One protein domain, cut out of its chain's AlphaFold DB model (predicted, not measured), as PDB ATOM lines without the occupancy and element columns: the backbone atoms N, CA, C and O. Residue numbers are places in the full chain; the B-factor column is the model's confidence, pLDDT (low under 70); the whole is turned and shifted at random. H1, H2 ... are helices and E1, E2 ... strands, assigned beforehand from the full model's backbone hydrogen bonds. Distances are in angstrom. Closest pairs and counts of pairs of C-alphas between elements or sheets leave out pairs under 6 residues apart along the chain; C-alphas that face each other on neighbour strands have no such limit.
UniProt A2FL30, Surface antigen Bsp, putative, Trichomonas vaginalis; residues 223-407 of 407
ATOM      1  N   PRO A 223      45.677 -52.053   6.336       95.69
ATOM      2  CA  PRO A 223      44.634 -51.764   7.321       95.69
ATOM      3  C   PRO A 223      43.872 -50.466   7.052       95.69
ATOM      4  O   PRO A 223      44.467 -49.458   6.682       95.69
ATOM      5  N   ASN A 224      42.575 -50.448   7.372       93.06
ATOM      6  CA  ASN A 224      41.672 -49.317   7.104       93.06
ATOM      7  C   ASN A 224      42.071 -47.970   7.731       93.06
ATOM      8  O   ASN A 224      41.587 -46.945   7.263       93.06
ATOM      9  N   ASN A 225      42.912 -47.953   8.766       93.69
ATOM     10  CA  ASN A 225      43.375 -46.730   9.441       93.69
ATOM     11  C   ASN A 225      44.820 -46.355   9.065       93.69
ATOM     12  O   ASN A 225      45.447 -45.565   9.762       93.69
ATOM     13  N   THR A 226      45.373 -46.963   8.014       94.69
ATOM     14  CA  THR A 226      46.736 -46.670   7.561       94.69
ATOM     15  C   THR A 226      46.764 -45.331   6.841       94.69
ATOM     16  O   THR A 226      46.179 -45.183   5.772       94.69
ATOM     17  N   GLU A 227      47.476 -44.372   7.421       95.25
ATOM     18  CA  GLU A 227      47.595 -43.017   6.880       95.25
ATOM     19  C   GLU A 227      48.821 -42.839   5.974       95.25
ATOM     20  O   GLU A 227      48.817 -41.982   5.090       95.25
ATOM     21  N   ILE A 228      49.877 -43.628   6.194       95.50
ATOM     22  CA  ILE A 228      51.167 -43.478   5.515       95.50
ATOM     23  C   ILE A 228      51.684 -44.846   5.074       95.50
ATOM     24  O   ILE A 228      51.728 -45.788   5.864       95.50
ATOM     25  N   ILE A 229      52.141 -44.922   3.827       96.50
ATOM     26  CA  ILE A 229      53.000 -45.996   3.323       96.50
ATOM     27  C   ILE A 229      54.397 -45.414   3.130       96.50
ATOM     28  O   ILE A 229      54.562 -44.415   2.432       96.50
ATOM     29  N   ASN A 230      55.394 -46.023   3.769       96.38
ATOM     30  CA  ASN A 230      56.763 -45.516   3.782       96.38
ATOM     31  C   ASN A 230      57.528 -45.828   2.490       96.38
ATOM     32  O   ASN A 230      57.159 -46.730   1.725       96.38
ATOM     33  N   ASP A 231      58.615 -45.088   2.275       98.19
ATOM     34  CA  ASP A 231      59.403 -45.139   1.047       98.19
ATOM     35  C   ASP A 231      59.905 -46.554   0.757       98.19
ATOM     36  O   ASP A 231      60.436 -47.256   1.628       98.19
ATOM     37  N   TYR A 232      59.735 -46.970  -0.495       98.25
ATOM     38  CA  TYR A 232      60.177 -48.255  -1.031       98.25
ATOM     39  C   TYR A 232      59.700 -49.495  -0.262       98.25
ATOM     40  O   TYR A 232      60.230 -50.585  -0.478       98.25
ATOM     41  N   SER A 233      58.728 -49.359   0.646       96.88
ATOM     42  CA  SER A 233      58.312 -50.432   1.558       96.88
ATOM     43  C   SER A 233      57.905 -51.713   0.832       96.88
ATOM     44  O   SER A 233      58.203 -52.787   1.345       96.88
ATOM     45  N   PHE A 234      57.340 -51.613  -0.374       97.81
ATOM     46  CA  PHE A 234      56.911 -52.730  -1.221       97.81
ATOM     47  C   PHE A 234      57.525 -52.685  -2.635       97.81
ATOM     48  O   PHE A 234      56.991 -53.291  -3.565       97.81
ATOM     49  N   ALA A 235      58.656 -51.999  -2.827       97.69
ATOM     50  CA  ALA A 235      59.290 -51.880  -4.144       97.69
ATOM     51  C   ALA A 235      59.781 -53.234  -4.697       97.69
ATOM     52  O   ALA A 235      60.131 -54.143  -3.944       97.69
ATOM     53  N   SER A 236      59.838 -53.352  -6.020       97.19
ATOM     54  CA  SER A 236      60.266 -54.525  -6.792       97.19
ATOM     55  C   SER A 236      59.501 -55.810  -6.452       97.19
ATOM     56  O   SER A 236      60.032 -56.909  -6.582       97.19
ATOM     57  N   SER A 237      58.252 -55.681  -5.997       95.12
ATOM     58  CA  SER A 237      57.460 -56.798  -5.473       95.12
ATOM     59  C   SER A 237      56.452 -57.329  -6.487       95.12
ATOM     60  O   SER A 237      55.737 -56.567  -7.122       95.12
ATOM     61  N   ASN A 238      56.250 -58.639  -6.550       94.31
ATOM     62  CA  ASN A 238      55.213 -59.263  -7.376       94.31
ATOM     63  C   ASN A 238      53.801 -59.169  -6.753       94.31
ATOM     64  O   ASN A 238      53.030 -60.114  -6.872       94.31
ATOM     65  N   ILE A 239      53.483 -58.070  -6.054       96.56
ATOM     66  CA  ILE A 239      52.178 -57.827  -5.418       96.56
ATOM     67  C   ILE A 239      51.147 -57.484  -6.486       96.56
ATOM     68  O   ILE A 239      51.240 -56.438  -7.116       96.56
ATOM     69  N   LYS A 240      50.142 -58.348  -6.664       95.19
ATOM     70  CA  LYS A 240      49.136 -58.179  -7.728       95.19
ATOM     71  C   LYS A 240      47.939 -57.347  -7.310       95.19
ATOM     72  O   LYS A 240      47.390 -56.582  -8.106       95.19
ATOM     73  N   LYS A 241      47.503 -57.526  -6.063       96.44
ATOM     74  CA  LYS A 241      46.295 -56.903  -5.528       96.44
ATOM     75  C   LYS A 241      46.611 -56.100  -4.276       96.44
ATOM     76  O   LYS A 241      47.178 -56.620  -3.317       96.44
ATOM     77  N   ILE A 242      46.172 -54.846  -4.288       96.56
ATOM     78  CA  ILE A 242      46.226 -53.947  -3.140       96.56
ATOM     79  C   ILE A 242      44.862 -53.292  -2.932       96.56
ATOM     80  O   ILE A 242      44.133 -53.022  -3.887       96.56
ATOM     81  N   GLN A 243      44.521 -53.015  -1.677       92.62
ATOM     82  CA  GLN A 243      43.371 -52.189  -1.322       92.62
ATOM     83  C   GLN A 243      43.856 -51.012  -0.489       92.62
ATOM     84  O   GLN A 243      44.101 -51.146   0.705       92.62
ATOM     85  N   ILE A 244      44.024 -49.859  -1.134       95.50
ATOM     86  CA  ILE A 244      44.424 -48.632  -0.446       95.50
ATOM     87  C   ILE A 244      43.205 -48.090   0.325       95.50
ATOM     88  O   ILE A 244      42.152 -47.862  -0.283       95.50
ATOM     89  N   PRO A 245      43.304 -47.897   1.651       95.38
ATOM     90  CA  PRO A 245      42.191 -47.441   2.473       95.38
ATOM     91  C   PRO A 245      41.918 -45.946   2.280       95.38
ATOM     92  O   PRO A 245      42.828 -45.167   2.028       95.38
ATOM     93  N   TYR A 246      40.674 -45.511   2.499       94.94
ATOM     94  CA  TYR A 246      40.285 -44.094   2.385       94.94
ATOM     95  C   TYR A 246      40.968 -43.149   3.389       94.94
ATOM     96  O   TYR A 246      40.872 -41.937   3.229       94.94
ATOM     97  N   SER A 247      41.610 -43.686   4.428       96.12
ATOM     98  CA  SER A 247      42.413 -42.929   5.398       96.12
ATOM     99  C   SER A 247      43.811 -42.578   4.886       96.12
ATOM    100  O   SER A 247      44.502 -41.797   5.535       96.12
ATOM    101  N   MET A 248      44.229 -43.135   3.745       97.19
ATOM    102  CA  MET A 248      45.557 -42.903   3.188       97.19
ATOM    103  C   MET A 248      45.766 -41.413   2.908       97.19
ATOM    104  O   MET A 248      45.010 -40.800   2.161       97.19
ATOM    105  N   MET A 249      46.814 -40.845   3.500       97.00
ATOM    106  CA  MET A 249      47.233 -39.459   3.294       97.00
ATOM    107  C   MET A 249      48.527 -39.373   2.489       97.00
ATOM    108  O   MET A 249      48.707 -38.414   1.740       97.00
ATOM    109  N   HIS A 250      49.426 -40.351   2.636       97.88
ATOM    110  CA  HIS A 250      50.752 -40.313   2.025       97.88
ATOM    111  C   HIS A 250      51.204 -41.684   1.512       97.88
ATOM    112  O   HIS A 250      51.270 -42.649   2.272       97.88
ATOM    113  N   ILE A 251      51.589 -41.755   0.240       98.38
ATOM    114  CA  ILE A 251      52.283 -42.905  -0.346       98.38
ATOM    115  C   ILE A 251      53.698 -42.449  -0.696       98.38
ATOM    116  O   ILE A 251      53.863 -41.579  -1.545       98.38
ATOM    117  N   GLY A 252      54.692 -43.008  -0.008       98.25
ATOM    118  CA  GLY A 252      56.087 -42.580  -0.079       98.25
ATOM    119  C   GLY A 252      56.798 -42.891  -1.393       98.25
ATOM    120  O   GLY A 252      56.275 -43.567  -2.285       98.25
ATOM    121  N   ILE A 253      58.034 -42.402  -1.482       98.31
ATOM    122  CA  ILE A 253      58.874 -42.485  -2.676       98.31
ATOM    123  C   ILE A 253      59.077 -43.952  -3.042       98.31
ATOM    124  O   ILE A 253      59.518 -44.754  -2.219       98.31
ATOM    125  N   GLY A 254      58.755 -44.316  -4.282       98.00
ATOM    126  CA  GLY A 254      58.956 -45.673  -4.783       98.00
ATOM    127  C   GLY A 254      58.223 -46.773  -4.008       98.00
ATOM    128  O   GLY A 254      58.617 -47.931  -4.128       98.00
ATOM    129  N   ALA A 255      57.205 -46.448  -3.197       98.19
ATOM    130  CA  ALA A 255      56.553 -47.389  -2.281       98.19
ATOM    131  C   ALA A 255      56.160 -48.724  -2.935       98.19
ATOM    132  O   ALA A 255      56.360 -49.772  -2.326       98.19
ATOM    133  N   PHE A 256      55.667 -48.679  -4.171       98.38
ATOM    134  CA  PHE A 256      55.273 -49.815  -5.003       98.38
ATOM    135  C   PHE A 256      55.998 -49.833  -6.359       98.38
ATOM    136  O   PHE A 256      55.501 -50.424  -7.315       98.38
ATOM    137  N   MET A 257      57.163 -49.186  -6.465       98.12
ATOM    138  CA  MET A 257      57.957 -49.161  -7.698       98.12
ATOM    139  C   MET A 257      58.207 -50.586  -8.205       98.12
ATOM    140  O   MET A 257      58.526 -51.463  -7.409       98.12
ATOM    141  N   ALA A 258      58.108 -50.819  -9.509       97.75
ATOM    142  CA  ALA A 258      58.297 -52.098 -10.180       97.75
ATOM    143  C   ALA A 258      57.443 -53.232  -9.586       97.75
ATOM    144  O   ALA A 258      57.911 -54.370  -9.478       97.75
ATOM    145  N   SER A 259      56.210 -52.920  -9.164       96.88
ATOM    146  CA  SER A 259      55.282 -53.911  -8.626       96.88
ATOM    147  C   SER A 259      54.295 -54.448  -9.668       96.88
ATOM    148  O   SER A 259      53.920 -53.752 -10.609       96.88
ATOM    149  N   ALA A 260      53.846 -55.693  -9.501       96.31
ATOM    150  CA  ALA A 260      52.917 -56.369 -10.415       96.31
ATOM    151  C   ALA A 260      51.436 -55.984 -10.197       96.31
ATOM    152  O   ALA A 260      50.539 -56.786 -10.434       96.31
ATOM    153  N   ILE A 261      51.165 -54.775  -9.699       97.31
ATOM    154  CA  ILE A 261      49.815 -54.351  -9.312       97.31
ATOM    155  C   ILE A 261      48.937 -54.222 -10.558       97.31
ATOM    156  O   ILE A 261      49.273 -53.477 -11.471       97.31
ATOM    157  N   ASN A 262      47.771 -54.872 -10.562       95.25
ATOM    158  CA  ASN A 262      46.863 -54.876 -11.719       95.25
ATOM    159  C   ASN A 262      45.971 -53.631 -11.803       95.25
ATOM    160  O   ASN A 262      45.659 -53.133 -12.891       95.25
ATOM    161  N   GLU A 263      45.507 -53.166 -10.646       95.50
ATOM    162  CA  GLU A 263      44.612 -52.025 -10.491       95.50
ATOM    163  C   GLU A 263      44.904 -51.301  -9.179       95.50
ATOM    164  O   GLU A 263      45.281 -51.923  -8.184       95.50
ATOM    165  N   THR A 264      44.723 -49.980  -9.168       95.12
ATOM    166  CA  THR A 264      44.910 -49.184  -7.952       95.12
ATOM    167  C   THR A 264      43.897 -48.048  -7.834       95.12
ATOM    168  O   THR A 264      43.386 -47.513  -8.826       95.12
ATOM    169  N   PHE A 265      43.602 -47.684  -6.589       95.12
ATOM    170  CA  PHE A 265      42.713 -46.596  -6.207       95.12
ATOM    171  C   PHE A 265      43.454 -45.635  -5.278       95.12
ATOM    172  O   PHE A 265      43.923 -46.038  -4.220       95.12
ATOM    173  N   ILE A 266      43.519 -44.362  -5.656       97.06
ATOM    174  CA  ILE A 266      44.079 -43.287  -4.844       97.06
ATOM    175  C   ILE A 266      42.912 -42.509  -4.207       97.06
ATOM    176  O   ILE A 266      42.113 -41.907  -4.941       97.06
ATOM    177  N   PRO A 267      42.773 -42.510  -2.869       96.38
ATOM    178  CA  PRO A 267      41.676 -41.837  -2.175       96.38
ATOM    179  C   PRO A 267      41.845 -40.318  -2.150       96.38
ATOM    180  O   PRO A 267      42.877 -39.789  -2.563       96.38
ATOM    181  N   ASN A 268      40.809 -39.604  -1.705       93.69
ATOM    182  CA  ASN A 268      40.761 -38.140  -1.726       93.69
ATOM    183  C   ASN A 268      41.842 -37.542  -0.818       93.69
ATOM    184  O   ASN A 268      42.042 -38.026   0.293       93.69
ATOM    185  N   ASN A 269      42.425 -36.412  -1.219       95.44
ATOM    186  CA  ASN A 269      43.461 -35.703  -0.449       95.44
ATOM    187  C   ASN A 269      44.721 -36.551  -0.172       95.44
ATOM    188  O   ASN A 269      45.397 -36.332   0.833       95.44
ATOM    189  N   THR A 270      45.046 -37.502  -1.050       97.62
ATOM    190  CA  THR A 270      46.265 -38.313  -0.915       97.62
ATOM    191  C   THR A 270      47.424 -37.642  -1.632       97.62
ATOM    192  O   THR A 270      47.298 -37.264  -2.798       97.62
ATOM    193  N   PHE A 271      48.569 -37.542  -0.967       97.94
ATOM    194  CA  PHE A 271      49.839 -37.209  -1.597       97.94
ATOM    195  C   PHE A 271      50.566 -38.497  -1.997       97.94
ATOM    196  O   PHE A 271      50.844 -39.349  -1.155       97.94
ATOM    197  N   VAL A 272      50.855 -38.651  -3.285       98.06
ATOM    198  CA  VAL A 272      51.584 -39.793  -3.843       98.06
ATOM    199  C   VAL A 272      52.927 -39.292  -4.345       98.06
ATOM    200  O   VAL A 272      52.975 -38.510  -5.295       98.06
ATOM    201  N   ASP A 273      53.996 -39.710  -3.677       97.56
ATOM    202  CA  ASP A 273      55.339 -39.181  -3.873       97.56
ATOM    203  C   ASP A 273      56.072 -39.826  -5.064       97.56
ATOM    204  O   ASP A 273      55.590 -40.772  -5.687       97.56
ATOM    205  N   HIS A 274      57.247 -39.289  -5.396       96.00
ATOM    206  CA  HIS A 274      58.025 -39.618  -6.590       96.00
ATOM    207  C   HIS A 274      58.151 -41.131  -6.822       96.00
ATOM    208  O   HIS A 274      58.500 -41.886  -5.911       96.00
ATOM    209  N   ASN A 275      57.931 -41.572  -8.061       96.12
ATOM    210  CA  ASN A 275      58.100 -42.968  -8.488       96.12
ATOM    211  C   ASN A 275      57.259 -44.007  -7.723       96.12
ATOM    212  O   ASN A 275      57.546 -45.199  -7.819       96.12
ATOM    213  N   ALA A 276      56.251 -43.606  -6.934       98.19
ATOM    214  CA  ALA A 276      55.546 -44.524  -6.034       98.19
ATOM    215  C   ALA A 276      54.981 -45.776  -6.725       98.19
ATOM    216  O   ALA A 276      54.920 -46.818  -6.086       98.19
ATOM    217  N   PHE A 277      54.611 -45.688  -8.003       98.12
ATOM    218  CA  PHE A 277      54.153 -46.796  -8.842       98.12
ATOM    219  C   PHE A 277      54.934 -46.872 -10.170       98.12
ATOM    220  O   PHE A 277      54.420 -47.421 -11.143       98.12
ATOM    221  N   ASP A 278      56.150 -46.319 -10.236       96.62
ATOM    222  CA  ASP A 278      57.001 -46.366 -11.436       96.62
ATOM    223  C   ASP A 278      57.272 -47.820 -11.835       96.62
ATOM    224  O   ASP A 278      57.349 -48.682 -10.966       96.62
ATOM    225  N   ASP A 279      57.375 -48.120 -13.127       97.06
ATOM    226  CA  ASP A 279      57.573 -49.470 -13.671       97.06
ATOM    227  C   ASP A 279      56.512 -50.511 -13.222       97.06
ATOM    228  O   ASP A 279      56.738 -51.722 -13.327       97.06
ATOM    229  N   CYS A 280      55.316 -50.097 -12.772       97.19
ATOM    230  CA  CYS A 280      54.180 -51.010 -12.558       97.19
ATOM    231  C   CYS A 280      53.603 -51.494 -13.900       97.19
ATOM    232  O   CYS A 280      52.526 -51.089 -14.342       97.19
ATOM    233  N   THR A 281      54.338 -52.369 -14.586       95.56
ATOM    234  CA  THR A 281      54.045 -52.768 -15.974       95.56
ATOM    235  C   THR A 281      52.783 -53.617 -16.148       95.56
ATOM    236  O   THR A 281      52.311 -53.745 -17.277       95.56
ATOM    237  N   GLU A 282      52.197 -54.155 -15.074       96.25
ATOM    238  CA  GLU A 282      50.925 -54.902 -15.104       96.25
ATOM    239  C   GLU A 282      49.696 -54.022 -14.794       96.25
ATOM    240  O   GLU A 282      48.555 -54.459 -14.961       96.25
ATOM    241  N   LEU A 283      49.908 -52.754 -14.422       96.75
ATOM    242  CA  LEU A 283      48.844 -51.835 -14.032       96.75
ATOM    243  C   LEU A 283      47.987 -51.450 -15.235       96.75
ATOM    244  O   LEU A 283      48.469 -50.852 -16.194       96.75
ATOM    245  N   THR A 284      46.695 -51.776 -15.184       95.00
ATOM    246  CA  THR A 284      45.758 -51.571 -16.304       95.00
ATOM    247  C   THR A 284      44.682 -50.524 -16.033       95.00
ATOM    248  O   THR A 284      44.193 -49.884 -16.973       95.00
ATOM    249  N   TYR A 285      44.318 -50.332 -14.764       93.12
ATOM    250  CA  TYR A 285      43.270 -49.413 -14.331       93.12
ATOM    251  C   TYR A 285      43.724 -48.581 -13.134       93.12
ATOM    252  O   TYR A 285      44.248 -49.116 -12.155       93.12
ATOM    253  N   ILE A 286      43.467 -47.274 -13.198       93.69
ATOM    254  CA  ILE A 286      43.755 -46.343 -12.106       93.69
ATOM    255  C   ILE A 286      42.529 -45.478 -11.846       93.69
ATOM    256  O   ILE A 286      41.929 -44.930 -12.772       93.69
ATOM    257  N   ASN A 287      42.182 -45.312 -10.574       93.31
ATOM    258  CA  ASN A 287      41.209 -44.326 -10.126       93.31
ATOM    259  C   ASN A 287      41.872 -43.350  -9.146       93.31
ATOM    260  O   ASN A 287      42.397 -43.784  -8.127       93.31
ATOM    261  N   ILE A 288      41.845 -42.051  -9.452       92.69
ATOM    262  CA  ILE A 288      42.459 -40.988  -8.651       92.69
ATOM    263  C   ILE A 288      41.385 -40.015  -8.195       92.69
ATOM    264  O   ILE A 288      40.820 -39.277  -9.002       92.69
ATOM    265  N   SER A 289      41.121 -40.009  -6.895       91.88
ATOM    266  CA  SER A 289      40.058 -39.199  -6.312       91.88
ATOM    267  C   SER A 289      40.441 -37.729  -6.145       91.88
ATOM    268  O   SER A 289      41.586 -37.332  -6.340       91.88
ATOM    269  N   GLU A 290      39.450 -36.914  -5.788       87.44
ATOM    270  CA  GLU A 290      39.567 -35.458  -5.723       87.44
ATOM    271  C   GLU A 290      40.673 -34.968  -4.772       87.44
ATOM    272  O   GLU A 290      40.941 -35.576  -3.731       87.44
ATOM    273  N   LYS A 291      41.276 -33.821  -5.110       89.25
ATOM    274  CA  LYS A 291      42.297 -33.115  -4.298       89.25
ATOM    275  C   LYS A 291      43.600 -33.874  -4.054       89.25
ATOM    276  O   LYS A 291      44.438 -33.414  -3.279       89.25
ATOM    277  N   SER A 292      43.780 -35.026  -4.688       92.06
ATOM    278  CA  SER A 292      45.008 -35.803  -4.569       92.06
ATOM    279  C   SER A 292      46.131 -35.191  -5.400       92.06
ATOM    280  O   SER A 292      45.905 -34.633  -6.478       92.06
ATOM    281  N   ILE A 293      47.346 -35.286  -4.870       92.62
ATOM    282  CA  ILE A 293      48.564 -34.771  -5.487       92.62
ATOM    283  C   ILE A 293      49.387 -35.971  -5.934       92.62
ATOM    284  O   ILE A 293      49.776 -36.796  -5.113       92.62
ATOM    285  N   ILE A 294      49.647 -36.061  -7.230       93.38
ATOM    286  CA  ILE A 294      50.456 -37.103  -7.851       93.38
ATOM    287  C   ILE A 294      51.751 -36.447  -8.311       93.38
ATOM    288  O   ILE A 294      51.728 -35.576  -9.181       93.38
ATOM    289  N   ASN A 295      52.858 -36.822  -7.683       92.62
ATOM    290  CA  ASN A 295      54.146 -36.181  -7.892       92.62
ATOM    291  C   ASN A 295      54.858 -36.663  -9.178       92.62
ATOM    292  O   ASN A 295      54.256 -37.320 -10.032       92.62
ATOM    293  N   TYR A 296      56.137 -36.313  -9.337       90.38
ATOM    294  CA  TYR A 296      56.939 -36.677 -10.511       90.38
ATOM    295  C   TYR A 296      57.032 -38.193 -10.707       90.38
ATOM    296  O   TYR A 296      57.222 -38.942  -9.746       90.38
ATOM    297  N   ASP A 297      56.916 -38.625 -11.964       91.00
ATOM    298  CA  ASP A 297      57.174 -40.001 -12.411       91.00
ATOM    299  C   ASP A 297      56.397 -41.102 -11.648       91.00
ATOM    300  O   ASP A 297      56.753 -42.275 -11.699       91.00
ATOM    301  N   VAL A 298      55.302 -40.759 -10.952       94.69
ATOM    302  CA  VAL A 298      54.555 -41.704 -10.096       94.69
ATOM    303  C   VAL A 298      54.120 -42.960 -10.839       94.69
ATOM    304  O   VAL A 298      54.226 -44.037 -10.279       94.69
ATOM    305  N   PHE A 299      53.614 -42.828 -12.061       94.44
ATOM    306  CA  PHE A 299      53.200 -43.923 -12.937       94.44
ATOM    307  C   PHE A 299      54.058 -43.946 -14.208       94.44
ATOM    308  O   PHE A 299      53.556 -44.228 -15.303       94.44
ATOM    309  N   ASN A 300      55.336 -43.588 -14.083       90.56
ATOM    310  CA  ASN A 300      56.286 -43.709 -15.176       90.56
ATOM    311  C   ASN A 300      56.388 -45.179 -15.632       90.56
ATOM    312  O   ASN A 300      56.221 -46.105 -14.842       90.56
ATOM    313  N   ASN A 301      56.575 -45.392 -16.938       91.56
ATOM    314  CA  ASN A 301      56.736 -46.714 -17.551       91.56
ATOM    315  C   ASN A 301      55.592 -47.715 -17.262       91.56
ATOM    316  O   ASN A 301      55.736 -48.927 -17.428       91.56
ATOM    317  N   CYS A 302      54.405 -47.229 -16.902       92.75
ATOM    318  CA  CYS A 302      53.213 -48.055 -16.728       92.75
ATOM    319  C   CYS A 302      52.506 -48.292 -18.076       92.75
ATOM    320  O   CYS A 302      51.370 -47.869 -18.300       92.75
ATOM    321  N   TYR A 303      53.191 -48.960 -19.009       88.94
ATOM    322  CA  TYR A 303      52.766 -49.076 -20.415       88.94
ATOM    323  C   TYR A 303      51.440 -49.834 -20.632       88.94
ATOM    324  O   TYR A 303      50.858 -49.745 -21.712       88.94
ATOM    325  N   SER A 304      50.975 -50.599 -19.636       93.56
ATOM    326  CA  SER A 304      49.750 -51.412 -19.719       93.56
ATOM    327  C   SER A 304      48.480 -50.681 -19.289       93.56
ATOM    328  O   SER A 304      47.388 -51.248 -19.431       93.56
ATOM    329  N   ILE A 305      48.589 -49.444 -18.788       91.38
ATOM    330  CA  ILE A 305      47.420 -48.663 -18.379       91.38
ATOM    331  C   ILE A 305      46.521 -48.480 -19.599       91.38
ATOM    332  O   ILE A 305      46.963 -48.068 -20.667       91.38
ATOM    333  N   LYS A 306      45.233 -48.783 -19.434       88.75
ATOM    334  CA  LYS A 306      44.207 -48.580 -20.469       88.75
ATOM    335  C   LYS A 306      43.241 -47.477 -20.092       88.75
ATOM    336  O   LYS A 306      42.786 -46.744 -20.964       88.75
ATOM    337  N   ASN A 307      42.932 -47.366 -18.803       87.12
ATOM    338  CA  ASN A 307      41.889 -46.493 -18.291       87.12
ATOM    339  C   ASN A 307      42.385 -45.740 -17.055       87.12
ATOM    340  O   ASN A 307      42.842 -46.359 -16.093       87.12
ATOM    341  N   ILE A 308      42.223 -44.419 -17.066       87.19
ATOM    342  CA  ILE A 308      42.433 -43.564 -15.898       87.19
ATOM    343  C   ILE A 308      41.121 -42.842 -15.603       87.19
ATOM    344  O   ILE A 308      40.614 -42.092 -16.439       87.19
ATOM    345  N   THR A 309      40.589 -43.044 -14.403       85.75
ATOM    346  CA  THR A 309      39.473 -42.263 -13.867       85.75
ATOM    347  C   THR A 309      40.015 -41.200 -12.923       85.75
ATOM    348  O   THR A 309      40.806 -41.510 -12.036       85.75
ATOM    349  N   THR A 310      39.589 -39.953 -13.092       83.50
ATOM    350  CA  THR A 310      39.996 -38.825 -12.239       83.50
ATOM    351  C   THR A 310      38.800 -37.999 -11.789       83.50
ATOM    352  O   THR A 310      37.750 -38.035 -12.432       83.50
ATOM    353  N   TYR A 311      38.974 -37.232 -10.713       82.81
ATOM    354  CA  TYR A 311      37.966 -36.328 -10.152       82.81
ATOM    355  C   TYR A 311      38.502 -34.891 -10.031       82.81
ATOM    356  O   TYR A 311      39.648 -34.623 -10.395       82.81
ATOM    357  N   ASP A 312      37.663 -33.957  -9.577       75.88
ATOM    358  CA  ASP A 312      38.006 -32.534  -9.446       75.88
ATOM    359  C   ASP A 312      39.240 -32.276  -8.557       75.88
ATOM    360  O   ASP A 312      39.567 -33.039  -7.650       75.88
ATOM    361  N   ASP A 313      39.906 -31.144  -8.794       81.62
ATOM    362  CA  ASP A 313      40.992 -30.611  -7.958       81.62
ATOM    363  C   ASP A 313      42.236 -31.509  -7.805       81.62
ATOM    364  O   ASP A 313      43.057 -31.272  -6.919       81.62
ATOM    365  N   ILE A 314      42.421 -32.521  -8.659       82.75
ATOM    366  CA  ILE A 314      43.681 -33.275  -8.694       82.75
ATOM    367  C   ILE A 314      44.836 -32.400  -9.190       82.75
ATOM    368  O   ILE A 314      44.676 -31.562 -10.081       82.75
ATOM    369  N   ARG A 315      46.028 -32.639  -8.647       83.94
ATOM    370  CA  ARG A 315      47.274 -32.016  -9.101       83.94
ATOM    371  C   ARG A 315      48.227 -33.106  -9.553       83.94
ATOM    372  O   ARG A 315      48.555 -33.987  -8.770       83.94
ATOM    373  N   LEU A 316      48.673 -33.035 -10.801       83.69
ATOM    374  CA  LEU A 316      49.684 -33.936 -11.343       83.69
ATOM    375  C   LEU A 316      50.957 -33.114 -11.599       83.69
ATOM    376  O   LEU A 316      50.874 -32.013 -12.145       83.69
ATOM    377  N   GLU A 317      52.111 -33.616 -11.168       81.81
ATOM    378  CA  GLU A 317      53.418 -32.975 -11.350       81.81
ATOM    379  C   GLU A 317      54.305 -33.740 -12.344       81.81
ATOM    380  O   GLU A 317      53.885 -34.731 -12.943       81.81
ATOM    381  N   GLY A 318      55.503 -33.200 -12.599       67.50
ATOM    382  CA  GLY A 318      56.347 -33.467 -13.765       67.50
ATOM    383  C   GLY A 318      56.371 -34.915 -14.240       67.50
ATOM    384  O   GLY A 318      56.993 -35.783 -13.640       67.50
ATOM    385  N   TYR A 319      55.710 -35.133 -15.375       77.56
ATOM    386  CA  TYR A 319      55.701 -36.405 -16.091       77.56
ATOM    387  C   TYR A 319      55.206 -37.603 -15.270       77.56
ATOM    388  O   TYR A 319      55.584 -38.732 -15.549       77.56
ATOM    389  N   ALA A 320      54.246 -37.382 -14.358       83.62
ATOM    390  CA  ALA A 320      53.585 -38.427 -13.565       83.62
ATOM    391  C   ALA A 320      53.127 -39.675 -14.351       83.62
ATOM    392  O   ALA A 320      52.966 -40.731 -13.755       83.62
ATOM    393  N   PHE A 321      52.907 -39.571 -15.665       85.56
ATOM    394  CA  PHE A 321      52.526 -40.671 -16.557       85.56
ATOM    395  C   PHE A 321      53.469 -40.779 -17.770       85.56
ATOM    396  O   PHE A 321      53.023 -40.983 -18.904       85.56
ATOM    397  N   PHE A 322      54.773 -40.572 -17.578       81.69
ATOM    398  CA  PHE A 322      55.748 -40.729 -18.657       81.69
ATOM    399  C   PHE A 322      55.682 -42.142 -19.252       81.69
ATOM    400  O   PHE A 322      55.461 -43.123 -18.546       81.69
ATOM    401  N   ASN A 323      55.828 -42.243 -20.577       81.75
ATOM    402  CA  ASN A 323      55.698 -43.487 -21.345       81.75
ATOM    403  C   ASN A 323      54.346 -44.229 -21.250       81.75
ATOM    404  O   ASN A 323      54.193 -45.317 -21.809       81.75
ATOM    405  N   VAL A 324      53.328 -43.625 -20.645       82.62
ATOM    406  CA  VAL A 324      51.959 -44.138 -20.688       82.62
ATOM    407  C   VAL A 324      51.307 -43.696 -22.003       82.62
ATOM    408  O   VAL A 324      51.202 -42.505 -22.299       82.62
ATOM    409  N   THR A 325      50.886 -44.655 -22.831       76.69
ATOM    410  CA  THR A 325      50.341 -44.392 -24.177       76.69
ATOM    411  C   THR A 325      49.033 -45.144 -24.405       76.69
ATOM    412  O   THR A 325      48.757 -46.130 -23.732       76.69
ATOM    413  N   ASN A 326      48.212 -44.687 -25.360       74.31
ATOM    414  CA  ASN A 326      46.930 -45.319 -25.717       74.31
ATOM    415  C   ASN A 326      45.939 -45.461 -24.543       74.31
ATOM    416  O   ASN A 326      45.214 -46.452 -24.445       74.31
ATOM    417  N   VAL A 327      45.878 -44.446 -23.678       76.69
ATOM    418  CA  VAL A 327      44.986 -44.422 -22.513       76.69
ATOM    419  C   VAL A 327      43.673 -43.706 -22.806       76.69
ATOM    420  O   VAL A 327      43.651 -42.652 -23.449       76.69
ATOM    421  N   THR A 328      42.591 -44.261 -22.260       79.69
ATOM    422  CA  THR A 328      41.303 -43.586 -22.092       79.69
ATOM    423  C   THR A 328      41.253 -42.878 -20.746       79.69
ATOM    424  O   THR A 328      41.363 -43.512 -19.697       79.69
ATOM    425  N   ILE A 329      41.060 -41.559 -20.762       76.88
ATOM    426  CA  ILE A 329      40.919 -40.760 -19.539       76.88
ATOM    427  C   ILE A 329      39.454 -40.367 -19.360       76.88
ATOM    428  O   ILE A 329      38.889 -39.653 -20.189       76.88
ATOM    429  N   SER A 330      38.857 -40.809 -18.257       77.56
ATOM    430  CA  SER A 330      37.528 -40.410 -17.802       77.56
ATOM    431  C   SER A 330      37.660 -39.440 -16.632       77.56
ATOM    432  O   SER A 330      38.149 -39.803 -15.566       77.56
ATOM    433  N   HIS A 331      37.223 -38.198 -16.818       76.19
ATOM    434  CA  HIS A 331      37.223 -37.195 -15.754       76.19
ATOM    435  C   HIS A 331      35.798 -36.930 -15.272       76.19
ATOM    436  O   HIS A 331      34.925 -36.562 -16.064       76.19
ATOM    437  N   LEU A 332      35.574 -37.121 -13.976       75.56
ATOM    438  CA  LEU A 332      34.291 -36.971 -13.308       75.56
ATOM    439  C   LEU A 332      34.362 -35.769 -12.368       75.56
ATOM    440  O   LEU A 332      34.773 -35.887 -11.217       75.56
ATOM    441  N   GLY A 333      33.955 -34.606 -12.870       68.12
ATOM    442  CA  GLY A 333      34.078 -33.354 -12.135       68.12
ATOM    443  C   GLY A 333      33.101 -32.273 -12.583       68.12
ATOM    444  O   GLY A 333      32.489 -32.354 -13.654       68.12
ATOM    445  N   ILE A 334      32.918 -31.260 -11.736       66.88
ATOM    446  CA  ILE A 334      32.167 -30.038 -12.038       66.88
ATOM    447  C   ILE A 334      33.035 -28.978 -12.722       66.88
ATOM    448  O   ILE A 334      32.473 -28.022 -13.281       66.88
ATOM    449  N   HIS A 335      34.364 -29.119 -12.652       62.88
ATOM    450  CA  HIS A 335      35.323 -28.261 -13.329       62.88
ATOM    451  C   HIS A 335      35.613 -28.801 -14.732       62.88
ATOM    452  O   HIS A 335      35.848 -29.983 -14.956       62.88
ATOM    453  N   ASP A 336      35.531 -27.913 -15.721       54.62
ATOM    454  CA  ASP A 336      35.822 -28.270 -17.105       54.62
ATOM    455  C   ASP A 336      37.312 -28.605 -17.235       54.62
ATOM    456  O   ASP A 336      38.153 -27.817 -16.787       54.62
ATOM    457  N   MET A 337      37.644 -29.718 -17.901       55.62
ATOM    458  CA  MET A 337      39.038 -30.128 -18.109       55.62
ATOM    459  C   MET A 337      39.902 -29.081 -18.825       55.62
ATOM    460  O   MET A 337      41.126 -29.152 -18.796       55.62
ATOM    461  N   ARG A 338      39.282 -28.094 -19.479       51.22
ATOM    462  CA  ARG A 338      39.977 -27.000 -20.169       51.22
ATOM    463  C   ARG A 338      40.198 -25.778 -19.294       51.22
ATOM    464  O   ARG A 338      40.846 -24.831 -19.745       51.22
ATOM    465  N   THR A 339      39.663 -25.750 -18.070       53.22
ATOM    466  CA  THR A 339      40.143 -24.772 -17.094       53.22
ATOM    467  C   THR A 339      41.634 -25.007 -16.898       53.22
ATOM    468  O   THR A 339      42.088 -26.147 -16.884       53.22
ATOM    469  N   ARG A 340      42.411 -23.923 -16.808       56.25
ATOM    470  CA  ARG A 340      43.877 -24.000 -16.725       56.25
ATOM    471  C   ARG A 340      44.330 -25.005 -15.660       56.25
ATOM    472  O   ARG A 340      45.188 -25.821 -15.934       56.25
ATOM    473  N   MET A 341      43.644 -25.020 -14.519       54.59
ATOM    474  CA  MET A 341      43.905 -25.935 -13.408       54.59
ATOM    475  C   MET A 341      43.780 -27.420 -13.795       54.59
ATOM    476  O   MET A 341      44.690 -28.193 -13.529       54.59
ATOM    477  N   THR A 342      42.699 -27.821 -14.472       55.88
ATOM    478  CA  THR A 342      42.509 -29.216 -14.902       55.88
ATOM    479  C   THR A 342      43.340 -29.570 -16.141       55.88
ATOM    480  O   THR A 342      43.708 -30.726 -16.327       55.88
ATOM    481  N   LYS A 343      43.677 -28.585 -16.982       58.06
ATOM    482  CA  LYS A 343      44.567 -28.771 -18.134       58.06
ATOM    483  C   LYS A 343      46.006 -29.044 -17.692       58.06
ATOM    484  O   LYS A 343      46.623 -29.959 -18.226       58.06
ATOM    485  N   ASP A 344      46.509 -28.267 -16.734       60.25
ATOM    486  CA  ASP A 344      47.870 -28.393 -16.202       60.25
ATOM    487  C   ASP A 344      48.068 -29.775 -15.540       60.25
ATOM    488  O   ASP A 344      49.146 -30.351 -15.635       60.25
ATOM    489  N   ALA A 345      47.005 -30.374 -14.980       60.94
ATOM    490  CA  ALA A 345      47.041 -31.750 -14.484       60.94
ATOM    491  C   ALA A 345      47.384 -32.767 -15.597       60.94
ATOM    492  O   ALA A 345      48.178 -33.670 -15.396       60.94
ATOM    493  N   PHE A 346      46.859 -32.631 -16.813       64.56
ATOM    494  CA  PHE A 346      47.103 -33.623 -17.875       64.56
ATOM    495  C   PHE A 346      48.178 -33.222 -18.889       64.56
ATOM    496  O   PHE A 346      48.453 -33.989 -19.811       64.56
ATOM    497  N   GLU A 347      48.806 -32.056 -18.718       60.53
ATOM    498  CA  GLU A 347      49.904 -31.575 -19.565       60.53
ATOM    499  C   GLU A 347      51.026 -32.612 -19.797       60.53
ATOM    500  O   GLU A 347      51.517 -32.685 -20.927       60.53
ATOM    501  N   PRO A 348      51.404 -33.470 -18.824       56.62
ATOM    502  CA  PRO A 348      52.474 -34.441 -19.032       56.62
ATOM    503  C   PRO A 348      52.092 -35.701 -19.836       56.62
ATOM    504  O   PRO A 348      52.976 -36.501 -20.143       56.62
ATOM    505  N   ILE A 349      50.815 -35.912 -20.186       60.97
ATOM    506  CA  ILE A 349      50.365 -37.103 -20.930       60.97
ATOM    507  C   ILE A 349      50.466 -36.849 -22.441       60.97
ATOM    508  O   ILE A 349      49.733 -36.039 -23.008       60.97
ATOM    509  N   ILE A 350      51.378 -37.564 -23.107       50.66
ATOM    510  CA  ILE A 350      51.819 -37.269 -24.485       50.66
ATOM    511  C   ILE A 350      50.751 -37.636 -25.539       50.66
ATOM    512  O   ILE A 350      50.634 -36.953 -26.558       50.66
ATOM    513  N   TYR A 351      49.934 -38.669 -25.291       50.47
ATOM    514  CA  TYR A 351      48.883 -39.132 -26.208       50.47
ATOM    515  C   TYR A 351      47.606 -39.512 -25.450       50.47
ATOM    516  O   TYR A 351      47.587 -40.496 -24.713       50.47
ATOM    517  N   ILE A 352      46.525 -38.753 -25.658       52.69
ATOM    518  CA  ILE A 352      45.240 -38.947 -24.971       52.69
ATOM    519  C   ILE A 352      44.169 -39.363 -25.987       52.69
ATOM    520  O   ILE A 352      43.893 -38.637 -26.942       52.69
ATOM    521  N   SER A 353      43.517 -40.507 -25.750       44.09
ATOM    522  CA  SER A 353      42.270 -40.892 -26.430       44.09
ATOM    523  C   SER A 353      41.116 -40.583 -25.473       44.09
ATOM    524  O   SER A 353      40.949 -41.259 -24.467       44.09
ATOM    525  N   TYR A 354      40.367 -39.504 -25.687       51.19
ATOM    526  CA  TYR A 354      39.450 -38.976 -24.668       51.19
ATOM    527  C   TYR A 354      37.985 -39.418 -24.842       51.19
ATOM    528  O   TYR A 354      37.428 -39.232 -25.918       51.19
ATOM    529  N   VAL A 355      37.323 -39.877 -23.763       44.75
ATOM    530  CA  VAL A 355      35.848 -39.976 -23.583       44.75
ATOM    531  C   VAL A 355      35.593 -39.981 -22.055       44.75
ATOM    532  O   VAL A 355      36.212 -40.780 -21.367       44.75
ATOM    533  N   LYS A 356      34.771 -39.161 -21.376       46.22
ATOM    534  CA  LYS A 356      33.487 -38.494 -21.655       46.22
ATOM    535  C   LYS A 356      33.423 -37.196 -20.821       46.22
ATOM    536  O   LYS A 356      33.568 -37.245 -19.602       46.22
ATOM    537  N   CYS A 357      33.178 -36.049 -21.455       43.56
ATOM    538  CA  CYS A 357      32.983 -34.771 -20.757       43.56
ATOM    539  C   CYS A 357      31.528 -34.646 -20.290       43.56
ATOM    540  O   CYS A 357      30.608 -34.677 -21.111       43.56
ATOM    541  N   CYS A 358      31.317 -34.411 -18.997       46.09
ATOM    542  CA  CYS A 358      30.026 -33.994 -18.460       46.09
ATOM    543  C   CYS A 358      29.916 -32.462 -18.522       46.09
ATOM    544  O   CYS A 358      30.251 -31.749 -17.580       46.09
ATOM    545  N   TYR A 359      29.487 -31.930 -19.668       45.41
ATOM    546  CA  TYR A 359      29.404 -30.484 -19.877       45.41
ATOM    547  C   TYR A 359      28.215 -29.846 -19.144       45.41
ATOM    548  O   TYR A 359      27.090 -30.338 -19.207       45.41
ATOM    549  N   LYS A 360      28.433 -28.659 -18.559       41.66
ATOM    550  CA  LYS A 360      27.348 -27.758 -18.114       41.66
ATOM    551  C   LYS A 360      26.648 -27.021 -19.271       41.66
ATOM    552  O   LYS A 360      25.604 -26.417 -19.041       41.66
ATOM    553  N   SER A 361      27.203 -26.995 -20.496       42.50
ATOM    554  CA  SER A 361      26.641 -26.205 -21.611       42.50
ATOM    555  C   SER A 361      27.114 -26.644 -23.018       42.50
ATOM    556  O   SER A 361      28.291 -26.965 -23.172       42.50
ATOM    557  N   PRO A 362      26.258 -26.553 -24.067       43.31
ATOM    558  CA  PRO A 362      26.592 -26.888 -25.467       43.31
ATOM    559  C   PRO A 362      27.719 -26.072 -26.089       43.31
ATOM    560  O   PRO A 362      28.374 -26.526 -27.021       43.31
ATOM    561  N   LYS A 363      27.946 -24.851 -25.595       45.56
ATOM    562  CA  LYS A 363      28.901 -23.897 -26.188       45.56
ATOM    563  C   LYS A 363      30.353 -24.378 -26.138       45.56
ATOM    564  O   LYS A 363      31.227 -23.803 -26.773       45.56
ATOM    565  N   PHE A 364      30.600 -25.426 -25.369       46.38
ATOM    566  CA  PHE A 364      31.911 -25.906 -25.001       46.38
ATOM    567  C   PHE A 364      32.401 -27.082 -25.855       46.38
ATOM    568  O   PHE A 364      33.589 -27.366 -25.820       46.38
ATOM    569  N   CYS A 365      31.576 -27.679 -26.718       45.47
ATOM    570  CA  CYS A 365      32.022 -28.761 -27.609       45.47
ATOM    571  C   CYS A 365      33.012 -28.315 -28.712       45.47
ATOM    572  O   CYS A 365      33.616 -29.163 -29.359       45.47
ATOM    573  N   HIS A 366      33.197 -27.008 -28.942       44.41
ATOM    574  CA  HIS A 366      33.957 -26.479 -30.087       44.41
ATOM    575  C   HIS A 366      35.406 -26.039 -29.795       44.41
ATOM    576  O   HIS A 366      36.097 -25.614 -30.716       44.41
ATOM    577  N   HIS A 367      35.901 -26.141 -28.553       45.34
ATOM    578  CA  HIS A 367      37.311 -25.850 -28.232       45.34
ATOM    579  C   HIS A 367      38.043 -27.131 -27.832       45.34
ATOM    580  O   HIS A 367      38.168 -27.430 -26.642       45.34
ATOM    581  N   ILE A 368      38.483 -27.876 -28.846       47.03
ATOM    582  CA  ILE A 368      39.281 -29.101 -28.731       47.03
ATOM    583  C   ILE A 368      40.775 -28.702 -28.793       47.03
ATOM    584  O   ILE A 368      41.178 -28.077 -29.775       47.03
ATOM    585  N   PRO A 369      41.602 -28.987 -27.767       42.69
ATOM    586  CA  PRO A 369      43.060 -28.840 -27.827       42.69
ATOM    587  C   PRO A 369      43.694 -29.742 -28.898       42.69
ATOM    588  O   PRO A 369      43.178 -30.814 -29.195       42.69
ATOM    589  N   THR A 370      44.857 -29.352 -29.427       45.38
ATOM    590  CA  THR A 370      45.543 -30.034 -30.547       45.38
ATOM    591  C   THR A 370      45.943 -31.488 -30.285       45.38
ATOM    592  O   THR A 370      46.167 -32.224 -31.239       45.38
ATOM    593  N   ASN A 371      46.006 -31.910 -29.019       45.72
ATOM    594  CA  ASN A 371      46.396 -33.265 -28.614       45.72
ATOM    595  C   ASN A 371      45.181 -34.172 -28.314       45.72
ATOM    596  O   ASN A 371      45.353 -35.251 -27.757       45.72
ATOM    597  N   ILE A 372      43.956 -33.733 -28.639       49.03
ATOM    598  CA  ILE A 372      42.708 -34.467 -28.374       49.03
ATOM    599  C   ILE A 372      42.084 -34.926 -29.696       49.03
ATOM    600  O   ILE A 372      41.798 -34.114 -30.574       49.03
ATOM    601  N   THR A 373      41.859 -36.236 -29.831       41.91
ATOM    602  CA  THR A 373      41.398 -36.879 -31.075       41.91
ATOM    603  C   THR A 373      39.876 -36.969 -31.214       41.91
ATOM    604  O   THR A 373      39.377 -36.975 -32.338       41.91
ATOM    605  N   SER A 374      39.115 -36.986 -30.115       43.00
ATOM    606  CA  SER A 374      37.646 -36.918 -30.138       43.00
ATOM    607  C   SER A 374      37.069 -36.463 -28.792       43.00
ATOM    608  O   SER A 374      37.699 -36.582 -27.744       43.00
ATOM    609  N   CYS A 375      35.865 -35.887 -28.818       41.72
ATOM    610  CA  CYS A 375      35.095 -35.564 -27.621       41.72
ATOM    611  C   CYS A 375      33.616 -35.876 -27.867       41.72
ATOM    612  O   CYS A 375      32.894 -35.077 -28.465       41.72
ATOM    613  N   GLU A 376      33.140 -37.016 -27.374       43.47
ATOM    614  CA  GLU A 376      31.709 -37.327 -27.355       43.47
ATOM    615  C   GLU A 376      31.070 -36.661 -26.130       43.47
ATOM    616  O   GLU A 376      31.137 -37.153 -25.002       43.47
ATOM    617  N   GLY A 377      30.503 -35.470 -26.333       40.22
ATOM    618  CA  GLY A 377      29.769 -34.762 -25.290       40.22
ATOM    619  C   GLY A 377      28.472 -35.494 -24.960       40.22
ATOM    620  O   GLY A 377      27.553 -35.517 -25.777       40.22
ATOM    621  N   VAL A 378      28.363 -36.049 -23.752       40.28
ATOM    622  CA  VAL A 378      27.066 -36.476 -23.218       40.28
ATOM    623  C   VAL A 378      26.449 -35.306 -22.470       40.28
ATOM    624  O   VAL A 378      26.980 -34.818 -21.473       40.28
ATOM    625  N   PHE A 379      25.307 -34.848 -22.969       35.78
ATOM    626  CA  PHE A 379      24.433 -33.931 -22.251       35.78
ATOM    627  C   PHE A 379      23.787 -34.637 -21.052       35.78
ATOM    628  O   PHE A 379      23.301 -35.753 -21.199       35.78
ATOM    629  N   ASN A 380      23.719 -33.955 -19.901       36.66
ATOM    630  CA  ASN A 380      23.051 -34.387 -18.657       36.66
ATOM    631  C   ASN A 380      23.711 -35.521 -17.838       36.66
ATOM    632  O   ASN A 380      23.046 -36.491 -17.492       36.66
ATOM    633  N   CYS A 381      24.963 -35.372 -17.391       38.94
ATOM    634  CA  CYS A 381      25.465 -36.236 -16.301       38.94
ATOM    635  C   CYS A 381      24.980 -35.827 -14.897       38.94
ATOM    636  O   CYS A 381      25.184 -36.567 -13.941       38.94
ATOM    637  N   PHE A 382      24.354 -34.655 -14.748       38.03
ATOM    638  CA  PHE A 382      23.880 -34.165 -13.456       38.03
ATOM    639  C   PHE A 382      22.426 -33.707 -13.554       38.03
ATOM    640  O   PHE A 382      22.149 -32.538 -13.823       38.03
ATOM    641  N   SER A 383      21.488 -34.612 -13.273       31.19
ATOM    642  CA  SER A 383      20.240 -34.203 -12.637       31.19
ATOM    643  C   SER A 383      20.325 -34.503 -11.133       31.19
ATOM    644  O   SER A 383      20.394 -35.640 -10.687       31.19
ATOM    645  N   TYR A 384      20.317 -33.405 -10.377       30.39
ATOM    646  CA  TYR A 384      19.836 -33.245  -9.003       30.39
ATOM    647  C   TYR A 384      20.656 -33.705  -7.779       30.39
ATOM    648  O   TYR A 384      20.598 -34.827  -7.293       30.39
ATOM    649  N   ASN A 385      21.245 -32.682  -7.154       36.53
ATOM    650  CA  ASN A 385      21.399 -32.514  -5.709       36.53
ATOM    651  C   ASN A 385      20.051 -32.630  -4.960       36.53
ATOM    652  O   ASN A 385      19.171 -31.806  -5.201       36.53
ATOM    653  N   LYS A 386      19.950 -33.550  -3.986       32.53
ATOM    654  CA  LYS A 386      19.555 -33.337  -2.566       32.53
ATOM    655  C   LYS A 386      18.840 -34.554  -1.961       32.53
ATOM    656  O   LYS A 386      17.769 -34.927  -2.413       32.53
ATOM    657  N   LEU A 387      19.395 -34.999  -0.827       33.19
ATOM    658  CA  LEU A 387      18.729 -35.646   0.313       33.19
ATOM    659  C   LEU A 387      17.943 -36.934   0.011       33.19
ATOM    660  O   LEU A 387      16.781 -36.865  -0.363       33.19
ATOM    661  N   VAL A 388      18.552 -38.091   0.301       28.48
ATOM    662  CA  VAL A 388      18.007 -39.215   1.098       28.48
ATOM    663  C   VAL A 388      19.012 -40.379   1.055       28.48
ATOM    664  O   VAL A 388      19.644 -40.654   0.042       28.48
ATOM    665  N   TYR A 389      19.197 -41.016   2.209       29.81
ATOM    666  CA  TYR A 389      20.043 -42.183   2.444       29.81
ATOM    667  C   TYR A 389      19.752 -43.389   1.526       29.81
ATOM    668  O   TYR A 389      18.606 -43.662   1.191       29.81
ATOM    669  N   ARG A 390      20.801 -44.217   1.403       27.00
ATOM    670  CA  ARG A 390      20.807 -45.693   1.301       27.00
ATOM    671  C   ARG A 390      20.442 -46.355  -0.035       27.00
ATOM    672  O   ARG A 390      19.289 -46.421  -0.437       27.00
ATOM    673  N   ASN A 391      21.455 -47.099  -0.480       29.59
ATOM    674  CA  ASN A 391      21.424 -48.343  -1.242       29.59
ATOM    675  C   ASN A 391      21.273 -48.237  -2.767       29.59
ATOM    676  O   ASN A 391      20.490 -47.461  -3.294       29.59
ATOM    677  N   TYR A 392      21.979 -49.166  -3.417       27.72
ATOM    678  CA  TYR A 392      21.773 -49.680  -4.770       27.72
ATOM    679  C   TYR A 392      22.499 -49.008  -5.944       27.72
ATOM    680  O   TYR A 392      21.946 -48.243  -6.728       27.72
ATOM    681  N   TYR A 393      23.696 -49.540  -6.197       35.72
ATOM    682  CA  TYR A 393      24.115 -49.988  -7.529       35.72
ATOM    683  C   TYR A 393      23.047 -50.903  -8.195       35.72
ATOM    684  O   TYR A 393      23.252 -52.107  -8.311       35.72
ATOM    685  N   ALA A 394      21.894 -50.370  -8.623       26.72
ATOM    686  CA  ALA A 394      20.867 -51.136  -9.361       26.72
ATOM    687  C   ALA A 394      20.727 -50.766 -10.849       26.72
ATOM    688  O   ALA A 394      20.177 -51.553 -11.607       26.72
ATOM    689  N   ASN A 395      21.257 -49.629 -11.314       28.20
ATOM    690  CA  ASN A 395      20.997 -49.161 -12.689       28.20
ATOM    691  C   ASN A 395      22.167 -49.333 -13.672       28.20
ATOM    692  O   ASN A 395      22.017 -49.044 -14.855       28.20
ATOM    693  N   LEU A 396      23.290 -49.909 -13.225       30.20
ATOM    694  CA  LEU A 396      24.271 -50.528 -14.131       30.20
ATOM    695  C   LEU A 396      23.705 -51.802 -14.808       30.20
ATOM    696  O   LEU A 396      24.295 -52.294 -15.763       30.20
ATOM    697  N   ALA A 397      22.540 -52.305 -14.364       27.53
ATOM    698  CA  ALA A 397      21.927 -53.549 -14.834       27.53
ATOM    699  C   ALA A 397      20.780 -53.395 -15.866       27.53
ATOM    700  O   ALA A 397      20.372 -54.400 -16.441       27.53
ATOM    701  N   THR A 398      20.268 -52.190 -16.159       28.30
ATOM    702  CA  THR A 398      19.085 -52.011 -17.042       28.30
ATOM    703  C   THR A 398      19.372 -51.476 -18.449       28.30
ATOM    704  O   THR A 398      18.493 -51.557 -19.296       28.30
ATOM    705  N   MET A 399      20.579 -50.988 -18.761       29.06
ATOM    706  CA  MET A 399      20.908 -50.528 -20.130       29.06
ATOM    707  C   MET A 399      21.705 -51.538 -20.968       29.06
ATOM    708  O   MET A 399      21.853 -51.343 -22.170       29.06
ATOM    709  N   PHE A 400      22.159 -52.647 -20.374       27.61
ATOM    710  CA  PHE A 400      22.776 -53.763 -21.109       27.61
ATOM    711  C   PHE A 400      21.754 -54.805 -21.616       27.61
ATOM    712  O   PHE A 400      22.135 -55.739 -22.318       27.61
ATOM    713  N   LEU A 401      20.458 -54.655 -21.310       27.94
ATOM    714  CA  LEU A 401      19.409 -55.613 -21.680       27.94
ATOM    715  C   LEU A 401      18.096 -54.920 -22.086       27.94
ATOM    716  O   LEU A 401      17.158 -54.921 -21.306       27.94
ATOM    717  N   THR A 402      18.017 -54.394 -23.312       25.47
ATOM    718  CA  THR A 402      16.837 -54.523 -24.202       25.47
ATOM    719  C   THR A 402      17.190 -54.032 -25.611       25.47
ATOM    720  O   THR A 402      17.156 -52.838 -25.896       25.47
ATOM    721  N   ARG A 403      17.508 -54.978 -26.509       29.36
ATOM    722  CA  ARG A 403      17.142 -54.875 -27.933       29.36
ATOM    723  C   ARG A 403      15.616 -54.736 -28.028       29.36
ATOM    724  O   ARG A 403      14.935 -55.388 -27.241       29.36
ATOM    725  N   ILE A 404      15.118 -54.013 -29.029       29.41
ATOM    726  CA  ILE A 404      14.203 -54.477 -30.098       29.41
ATOM    727  C   ILE A 404      13.668 -53.239 -30.843       29.41
ATOM    728  O   ILE A 404      13.391 -52.214 -30.227       29.41
ATOM    729  N   ASP A 405      13.607 -53.381 -32.167       33.66
ATOM    730  CA  ASP A 405      12.993 -52.512 -33.176       33.66
ATOM    731  C   ASP A 405      11.527 -52.099 -32.882       33.66
ATOM    732  O   ASP A 405      10.927 -52.573 -31.920       33.66
ATOM    733  N   PHE A 406      10.966 -51.295 -33.802       31.88
ATOM    734  CA  PHE A 406       9.648 -50.621 -33.886       31.88
ATOM    735  C   PHE A 406       9.693 -49.165 -33.379       31.88
ATOM    736  O   PHE A 406       9.961 -48.928 -32.204       31.88
ATOM    737  N   ASP A 407       9.499 -48.119 -34.191       33.12
ATOM    738  CA  ASP A 407       8.925 -47.962 -35.546       33.12
ATOM    739  C   ASP A 407       9.837 -47.171 -36.503       33.12
ATOM    740  O   ASP A 407      10.549 -46.251 -36.025       33.12
TER     741      ASP A 407
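What this domain is: This is residues 223 to 407 of the 407 residues of the protein "Surface antigen Bsp, putative" of Trichomonas vaginalis (UniProt A2FL30). With little regular structure, residues 223 to 332 wind in stacked turns, the parallel sheet E1 E2 E3 E4 E5 along one side; residues 383 to 407 stick out. The printed part has 185 residues, with E1 E2 E3 E4 H1 E5 in chain order, 29 residues in named elements, class mixed. It is compact, radius of gyration of the C-alphas 18.1 A, spanning 60 by 42 by 33 A.

Where its parts are: E1 is residues 263 to 266, from C-alpha 263 at (44.612, -52.025, -10.491); E2 285 to 288; E3 307 to 311; E4 327 to 332, 16.0 A long; H1 340 to 346; E5 352 to 354, C-alpha 354 at (39.450, -38.976, -24.668).

How they stand to each other: E1 and E2 are parallel, N 266 and O 287 within hydrogen-bond range at 2.8 A. E4, H1 and E5 make a strand-helix-strand unit, parallel neighbours with a helix between, its crossover right-handed. H1 has 2 of 3 O i to N i+4 pairs within range.

The domain as a whole: The printed part has no cut; pLDDT is under 70 at residues 318 and 333 to 407.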